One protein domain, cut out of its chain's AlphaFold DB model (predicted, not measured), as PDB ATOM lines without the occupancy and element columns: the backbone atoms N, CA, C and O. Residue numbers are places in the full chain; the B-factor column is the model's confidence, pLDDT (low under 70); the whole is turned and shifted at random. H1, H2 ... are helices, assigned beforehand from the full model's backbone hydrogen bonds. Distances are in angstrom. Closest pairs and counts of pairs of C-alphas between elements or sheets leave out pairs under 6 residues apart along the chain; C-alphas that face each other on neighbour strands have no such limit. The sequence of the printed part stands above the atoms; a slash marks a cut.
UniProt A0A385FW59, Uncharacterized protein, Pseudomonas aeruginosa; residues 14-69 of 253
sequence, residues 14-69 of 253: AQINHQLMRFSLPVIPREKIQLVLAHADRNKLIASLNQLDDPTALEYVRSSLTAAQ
ATOM      1  N   ALA A  14      48.266  -6.919 -28.935       79.69
ATOM      2  CA  ALA A  14      47.635  -6.002 -29.880       79.69
ATOM      3  C   ALA A  14      46.103  -6.149 -29.901       79.69
ATOM      4  O   ALA A  14      45.390  -5.150 -29.902       79.69
ATOM      5  N   GLN A  15      45.594  -7.384 -29.858       80.62
ATOM      6  CA  GLN A  15      44.154  -7.653 -29.802       80.62
ATOM      7  C   GLN A  15      43.547  -7.207 -28.466       80.62
ATOM      8  O   GLN A  15      42.478  -6.600 -28.458       80.62
ATOM      9  N   ILE A  16      44.250  -7.436 -27.351       83.50
ATOM     10  CA  ILE A  16      43.838  -6.957 -26.022       83.50
ATOM     11  C   ILE A  16      43.753  -5.425 -26.008       83.50
ATOM     12  O   ILE A  16      42.727  -4.866 -25.628       83.50
ATOM     13  N   ASN A  17      44.796  -4.739 -26.479       83.44
ATOM     14  CA  ASN A  17      44.844  -3.276 -26.505       83.44
ATOM     15  C   ASN A  17      43.778  -2.675 -27.427       83.44
ATOM     16  O   ASN A  17      43.167  -1.669 -27.078       83.44
ATOM     17  N   HIS A  18      43.503  -3.309 -28.568       81.69
ATOM     18  CA  HIS A  18      42.416  -2.894 -29.453       81.69
ATOM     19  C   HIS A  18      41.044  -2.986 -28.763       81.69
ATOM     20  O   HIS A  18      40.211  -2.091 -28.910       81.69
ATOM     21  N   GLN A  19      40.814  -4.040 -27.974       80.38
ATOM     22  CA  GLN A  19      39.573  -4.211 -27.219       80.38
ATOM     23  C   GLN A  19      39.441  -3.181 -26.086       80.38
ATOM     24  O   GLN A  19      38.368  -2.612 -25.911       80.38
ATOM     25  N   LEU A  20      40.524  -2.886 -25.361       82.12
ATOM     26  CA  LEU A  20      40.545  -1.852 -24.317       82.12
ATOM     27  C   LEU A  20      40.219  -0.462 -24.884       82.12
ATOM     28  O   LEU A  20      39.357   0.236 -24.352       82.12
ATOM     29  N   MET A  21      40.833  -0.104 -26.015       77.56
ATOM     30  CA  MET A  21      40.602   1.176 -26.695       77.56
ATOM     31  C   MET A  21      39.143   1.367 -27.119       77.56
ATOM     32  O   MET A  21      38.619   2.475 -27.041       77.56
ATOM     33  N   ARG A  22      38.457   0.291 -27.529       76.25
ATOM     34  CA  ARG A  22      37.035   0.343 -27.903       76.25
ATOM     35  C   ARG A  22      36.131   0.782 -26.746       76.25
ATOM     36  O   ARG A  22      35.090   1.380 -26.997       76.25
ATOM     37  N   PHE A  23      36.530   0.489 -25.513       73.56
ATOM     38  CA  PHE A  23      35.801   0.835 -24.289       73.56
ATOM     39  C   PHE A  23      36.471   1.980 -23.516       73.56
ATOM     40  O   PHE A  23      36.237   2.142 -22.318       73.56
ATOM     41  N   SER A  24      37.305   2.776 -24.196       75.00
ATOM     42  CA  SER A  24      38.002   3.934 -23.624       75.00
ATOM     43  C   SER A  24      38.862   3.597 -22.397       75.00
ATOM     44  O   SER A  24      39.014   4.409 -21.487       75.00
ATOM     45  N   LEU A  25      39.420   2.385 -22.353       79.62
ATOM     46  CA  LEU A  25      40.368   1.949 -21.329       79.62
ATOM     47  C   LEU A  25      41.813   2.120 -21.830       79.62
ATOM     48  O   LEU A  25      42.064   1.995 -23.032       79.62
ATOM     49  N   PRO A  26      42.779   2.384 -20.930       76.12
ATOM     50  CA  PRO A  26      44.172   2.565 -21.314       76.12
ATOM     51  C   PRO A  26      44.762   1.273 -21.882       76.12
ATOM     52  O   PRO A  26      44.479   0.173 -21.406       76.12
ATOM     53  N   VAL A  27      45.620   1.418 -22.893       82.75
ATOM     54  CA  VAL A  27      46.380   0.298 -23.457       82.75
ATOM     55  C   VAL A  27      47.415  -0.212 -22.458       82.75
ATOM     56  O   VAL A  27      47.954   0.549 -21.658       82.75
ATOM     57  N   ILE A  28      47.729  -1.502 -22.530       84.62
ATOM     58  CA  ILE A  28      48.763  -2.140 -21.716       84.62
ATOM     59  C   ILE A  28      50.092  -2.081 -22.491       84.62
ATOM     60  O   ILE A  28      50.199  -2.695 -23.562       84.62
ATOM     61  N   PRO A  29      51.123  -1.378 -21.986       79.00
ATOM     62  CA  PRO A  29      52.473  -1.438 -22.538       79.00
ATOM     63  C   PRO A  29      53.075  -2.839 -22.393       79.00
ATOM     64  O   PRO A  29      52.768  -3.572 -21.446       79.00
ATOM     65  N   ARG A  30      53.958  -3.230 -23.317       76.38
ATOM     66  CA  ARG A  30      54.519  -4.594 -23.378       76.38
ATOM     67  C   ARG A  30      55.276  -4.967 -22.103       76.38
ATOM     68  O   ARG A  30      55.233  -6.114 -21.676       76.38
ATOM     69  N   GLU A  31      55.926  -3.996 -21.488       75.75
ATOM     70  CA  GLU A  31      56.679  -4.093 -20.244       75.75
ATOM     71  C   GLU A  31      55.788  -4.250 -19.001       75.75
ATOM     72  O   GLU A  31      56.223  -4.823 -18.008       75.75
ATOM     73  N   LYS A  32      54.520  -3.819 -19.062       76.81
ATOM     74  CA  LYS A  32      53.565  -3.904 -17.943       76.81
ATOM     75  C   LYS A  32      52.616  -5.102 -18.032       76.81
ATOM     76  O   LYS A  32      51.875  -5.357 -17.086       76.81
ATOM     77  N   ILE A  33      52.658  -5.884 -19.115       79.38
ATOM     78  CA  ILE A  33      51.760  -7.038 -19.295       79.38
ATOM     79  C   ILE A  33      51.930  -8.097 -18.200       79.38
ATOM     80  O   ILE A  33      50.947  -8.658 -17.731       79.38
ATOM     81  N   GLN A  34      53.168  -8.334 -17.754       74.81
ATOM     82  CA  GLN A  34      53.451  -9.301 -16.692       74.81
ATOM     83  C   GLN A  34      52.883  -8.839 -15.348       74.81
ATOM     84  O   GLN A  34      52.407  -9.663 -14.581       74.81
ATOM     85  N   LEU A  35      52.852  -7.526 -15.096       72.81
ATOM     86  CA  LEU A  35      52.249  -6.959 -13.889       72.81
ATOM     87  C   LEU A  35      50.723  -7.102 -13.914       72.81
ATOM     88  O   LEU A  35      50.135  -7.545 -12.935       72.81
ATOM     89  N   VAL A  36      50.077  -6.817 -15.051       75.62
ATOM     90  CA  VAL A  36      48.624  -7.022 -15.210       75.62
ATOM     91  C   VAL A  36      48.248  -8.492 -14.999       75.62
ATOM     92  O   VAL A  36      47.295  -8.788 -14.287       75.62
ATOM     93  N   LEU A  37      49.012  -9.420 -15.584       76.12
ATOM     94  CA  LEU A  37      48.766 -10.862 -15.461       76.12
ATOM     95  C   LEU A  37      49.156 -11.438 -14.090       76.12
ATOM     96  O   LEU A  37      48.674 -12.506 -13.735       76.12
ATOM     97  N   ALA A  38      50.004 -10.757 -13.317       73.56
ATOM     98  CA  ALA A  38      50.311 -11.139 -11.939       73.56
ATOM     99  C   ALA A  38      49.170 -10.783 -10.972       73.56
ATOM    100  O   ALA A  38      48.978 -11.466  -9.969       73.56
ATOM    101  N   HIS A  39      48.406  -9.730 -11.279       67.31
ATOM    102  CA  HIS A  39      47.301  -9.243 -10.447       67.31
ATOM    103  C   HIS A  39      45.914  -9.716 -10.904       67.31
ATOM    104  O   HIS A  39      44.938  -9.527 -10.178       67.31
ATOM    105  N   ALA A  40      45.811 -10.354 -12.072       74.56
ATOM    106  CA  ALA A  40      44.559 -10.853 -12.626       74.56
ATOM    107  C   ALA A  40      44.690 -12.309 -13.086       74.56
ATOM    108  O   ALA A  40      45.689 -12.699 -13.686       74.56
ATOM    109  N   ASP A  41      43.638 -13.104 -12.882       81.69
ATOM    110  CA  ASP A  41      43.551 -14.413 -13.525       81.69
ATOM    111  C   ASP A  41      43.417 -14.186 -15.035       81.69
ATOM    112  O   ASP A  41      42.471 -13.549 -15.499       81.69
ATOM    113  N   ARG A  42      44.376 -14.700 -15.810       80.12
ATOM    114  CA  ARG A  42      44.438 -14.510 -17.263       80.12
ATOM    115  C   ARG A  42      43.147 -14.925 -17.970       80.12
ATOM    116  O   ARG A  42      42.696 -14.213 -18.866       80.12
ATOM    117  N   ASN A  43      42.555 -16.054 -17.588       82.44
ATOM    118  CA  ASN A  43      41.336 -16.559 -18.220       82.44
ATOM    119  C   ASN A  43      40.143 -15.679 -17.853       82.44
ATOM    120  O   ASN A  43      39.335 -15.342 -18.721       82.44
ATOM    121  N   LYS A  44      40.070 -15.253 -16.589       83.25
ATOM    122  CA  LYS A  44      39.031 -14.333 -16.118       83.25
ATOM    123  C   LYS A  44      39.147 -12.959 -16.779       83.25
ATOM    124  O   LYS A  44      38.138 -12.422 -17.216       83.25
ATOM    125  N   LEU A  45      40.359 -12.429 -16.939       84.62
ATOM    126  CA  LEU A  45      40.614 -11.154 -17.611       84.62
ATOM    127  C   LEU A  45      40.174 -11.197 -19.078       84.62
ATOM    128  O   LEU A  45      39.474 -10.299 -19.533       84.62
ATOM    129  N   ILE A  46      40.535 -12.255 -19.813       85.19
ATOM    130  CA  ILE A  46      40.124 -12.428 -21.216       85.19
ATOM    131  C   ILE A  46      38.598 -12.573 -21.325       85.19
ATOM    132  O   ILE A  46      37.990 -11.970 -22.210       85.19
ATOM    133  N   ALA A  47      37.966 -13.322 -20.416       84.81
ATOM    134  CA  ALA A  47      36.511 -13.449 -20.369       84.81
ATOM    135  C   ALA A  47      35.825 -12.098 -20.099       84.81
ATOM    136  O   ALA A  47      34.900 -11.731 -20.821       84.81
ATOM    137  N   SER A  48      36.324 -11.320 -19.133       86.81
ATOM    138  CA  SER A  48      35.801  -9.986 -18.818       86.81
ATOM    139  C   SER A  48      36.018  -8.980 -19.955       86.81
ATOM    140  O   SER A  48      35.127  -8.187 -20.240       86.81
ATOM    141  N   LEU A  49      37.139  -9.048 -20.684       85.25
ATOM    142  CA  LEU A  49      37.388  -8.213 -21.873       85.25
ATOM    143  C   LEU A  49      36.403  -8.491 -23.025       85.25
ATOM    144  O   LEU A  49      36.132  -7.604 -23.839       85.25
ATOM    145  N   ASN A  50      35.857  -9.707 -23.099       87.00
ATOM    146  CA  ASN A  50      34.828 -10.080 -24.072       87.00
ATOM    147  C   ASN A  50      33.413  -9.640 -23.667       87.00
ATOM    148  O   ASN A  50      32.511  -9.699 -24.499       87.00
ATOM    149  N   GLN A  51      33.218  -9.203 -22.421       86.31
ATOM    150  CA  GLN A  51      31.917  -8.850 -21.849       86.31
ATOM    151  C   GLN A  51      31.945  -7.457 -21.200       86.31
ATOM    152  O   GLN A  51      31.292  -7.237 -20.194       86.31
ATOM    153  N   LEU A  52      32.688  -6.500 -21.764       79.25
ATOM    154  CA  LEU A  52      32.849  -5.153 -21.185       79.25
ATOM    155  C   LEU A  52      31.554  -4.318 -21.115       79.25
ATOM    156  O   LEU A  52      31.545  -3.279 -20.459       79.25
ATOM    157  N   ASP A  53      30.476  -4.772 -21.760       77.50
ATOM    158  CA  ASP A  53      29.129  -4.210 -21.602       77.50
ATOM    159  C   ASP A  53      28.491  -4.580 -20.240       77.50
ATOM    160  O   ASP A  53      27.565  -3.904 -19.793       77.50
ATOM    161  N   ASP A  54      28.980  -5.629 -19.564       79.31
ATOM    162  CA  ASP A  54      28.591  -5.989 -18.197       79.31
ATOM    163  C   ASP A  54      29.368  -5.134 -17.171       79.31
ATOM    164  O   ASP A  54      30.607  -5.161 -17.154       79.31
ATOM    165  N   PRO A  55      28.679  -4.402 -16.270       72.75
ATOM    166  CA  PRO A  55      29.315  -3.591 -15.234       72.75
ATOM    167  C   PRO A  55      30.322  -4.359 -14.368       72.75
ATOM    168  O   PRO A  55      31.365  -3.809 -14.013       72.75
ATOM    169  N   THR A  56      30.047  -5.634 -14.072       77.56
ATOM    170  CA  THR A  56      30.915  -6.472 -13.225       77.56
ATOM    171  C   THR A  56      32.224  -6.806 -13.937       77.56
ATOM    172  O   THR A  56      33.313  -6.707 -13.363       77.56
ATOM    173  N   ALA A  57      32.138  -7.172 -15.217       80.75
ATOM    174  CA  ALA A  57      33.297  -7.407 -16.068       80.75
ATOM    175  C   ALA A  57      34.141  -6.135 -16.257       80.75
ATOM    176  O   ALA A  57      35.372  -6.195 -16.179       80.75
ATOM    177  N   LEU A  58      33.501  -4.978 -16.445       79.69
ATOM    178  CA  LEU A  58      34.185  -3.691 -16.568       79.69
ATOM    179  C   LEU A  58      34.942  -3.313 -15.284       79.69
ATOM    180  O   LEU A  58      36.092  -2.875 -15.351       79.69
ATOM    181  N   GLU A  59      34.332  -3.502 -14.116       80.44
ATOM    182  CA  GLU A  59      34.961  -3.242 -12.816       80.44
ATOM    183  C   GLU A  59      36.160  -4.169 -12.557       80.44
ATOM    184  O   GLU A  59      37.217  -3.726 -12.093       80.44
ATOM    185  N   TYR A  60      36.051  -5.442 -12.940       83.31
ATOM    186  CA  TYR A  60      37.158  -6.395 -12.848       83.31
ATOM    187  C   TYR A  60      38.352  -5.996 -13.731       83.31
ATOM    188  O   TYR A  60      39.505  -6.036 -13.295       83.31
ATOM    189  N   VAL A  61      38.098  -5.549 -14.964       85.25
ATOM    190  CA  VAL A  61      39.164  -5.065 -15.858       85.25
ATOM    191  C   VAL A  61      39.784  -3.780 -15.309       85.25
ATOM    192  O   VAL A  61      41.008  -3.653 -15.285       85.25
ATOM    193  N   ARG A  62      38.972  -2.848 -14.794       81.88
ATOM    194  CA  ARG A  62      39.468  -1.605 -14.185       81.88
ATOM    195  C   ARG A  62      40.344  -1.867 -12.966       81.88
ATOM    196  O   ARG A  62      41.444  -1.335 -12.909       81.88
ATOM    197  N   SER A  63      39.911  -2.715 -12.036       78.38
ATOM    198  CA  SER A  63      40.710  -3.072 -10.853       78.38
ATOM    199  C   SER A  63      42.041  -3.735 -11.224       78.38
ATOM    200  O   SER A  63      43.072  -3.394 -10.649       78.38
ATOM    201  N   SER A  64      42.046  -4.597 -12.246       82.25
ATOM    202  CA  SER A  64      43.265  -5.236 -12.764       82.25
ATOM    203  C   SER A  64      44.254  -4.219 -13.351       82.25
ATOM    204  O   SER A  64      45.457  -4.284 -13.099       82.25
ATOM    205  N   LEU A  65      43.753  -3.241 -14.111       83.12
ATOM    206  CA  LEU A  65      44.564  -2.151 -14.662       83.12
ATOM    207  C   LEU A  65      45.042  -1.186 -13.567       83.12
ATOM    208  O   LEU A  65      46.176  -0.710 -13.623       83.12
ATOM    209  N   THR A  66      44.225  -0.933 -12.547       78.88
ATOM    210  CA  THR A  66      44.601  -0.124 -11.382       78.88
ATOM    211  C   THR A  66      45.722  -0.775 -10.580       78.88
ATOM    212  O   THR A  66      46.703  -0.113 -10.248       78.88
ATOM    213  N   ALA A  67      45.633  -2.083 -10.329       73.81
ATOM    214  CA  ALA A  67      46.684  -2.839  -9.648       73.81
ATOM    215  C   ALA A  67      48.016  -2.798 -10.419       73.81
ATOM    216  O   ALA A  67      49.082  -2.711  -9.818       73.81
ATOM    217  N   ALA A  68      47.958  -2.767 -11.754       76.38
ATOM    218  CA  ALA A  68      49.124  -2.596 -12.619       76.38
ATOM    219  C   ALA A  68      49.576  -1.130 -12.798       76.38
ATOM    220  O   ALA A  68      50.444  -0.854 -13.634       76.38
ATOM    221  N   GLN A  69      48.987  -0.185 -12.051       77.56
ATOM    222  CA  GLN A  69      49.270   1.253 -12.137       77.56
ATOM    223  C   GLN A  69      49.110   1.789 -13.572       77.56
ATOM    224  O   GLN A  69      49.898   2.608 -14.054       77.56
TER     225      GLN A  69
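Overview. This is residues 14 to 69 of the 253 residues of an uncharacterized protein of Pseudomonas aeruginosa (UniProt A0A385FW59). H4, the longest helix, has H3 packed at a steep angle on its residues 57 to 61 and H2 nearly square to it at its residues 64 to 67. H1 is set off from H2 and H4 across a gap, and the loop of residues 23 to 32 leads from it to H2. The 56 printed residues hold four named helices, H1, H2, H3 and H4 in that order, and no named strand; the class is all helix. The whole is compact, with a radius of gyration of the C-alphas of 10.0 A, and rounded, spanning 27 by 19 by 18 A.

Arrangement. H1, residues 14 to 22, only just touches H3, residues 42 to 49, with 3 pairs of C-alphas within 8 A. Their closest C-alphas, of Gln 19 and Leu 49, are 7.0 A apart. They run the same way at a shallow tilt of 34.9 degrees, only just short of steep. H1 is apart from H2, residues 33 to 39, and from H4, residues 55 to 67. H2 and H3 meet only through their link. H2 touches residues 64 to 67 of H4 alone, closest at the C-alphas of His 39 and Ser 64, 6.1 A; at 70.1 degrees they are only just about perpendicular. H3 touches residues 57 to 61 of H4 alone, closest at the C-alphas of Ser 48 and Ala 57, 4.5 A, at a steep tilt of 54 degrees, opposite ways. The helix packing is only just mostly crossed, with one of three tilts shallow. In H1, H2, H3 and H4 every O i to N i+4 pair is within hydrogen-bond range.

Along the chain. H1 begins at C-alpha 14, (47.635, -6.002, -29.880), and is 12.5 A long. H2 is 10.2 A long and H3 10.5 A. H4 runs 18.3 A to C-alpha 67 at (46.684, -2.839, -9.648).

Size, cuts and confidence. The C-alphas farthest apart, of Glu 31 and Asp 54, are 28.2 A apart. The printed part has no cut. The links H2 to H3 and H3 to H4 are tight, and H1 to H2 is short; no link is long. The mean pLDDT of the printed part is 79.5, and residue 39 is under 70.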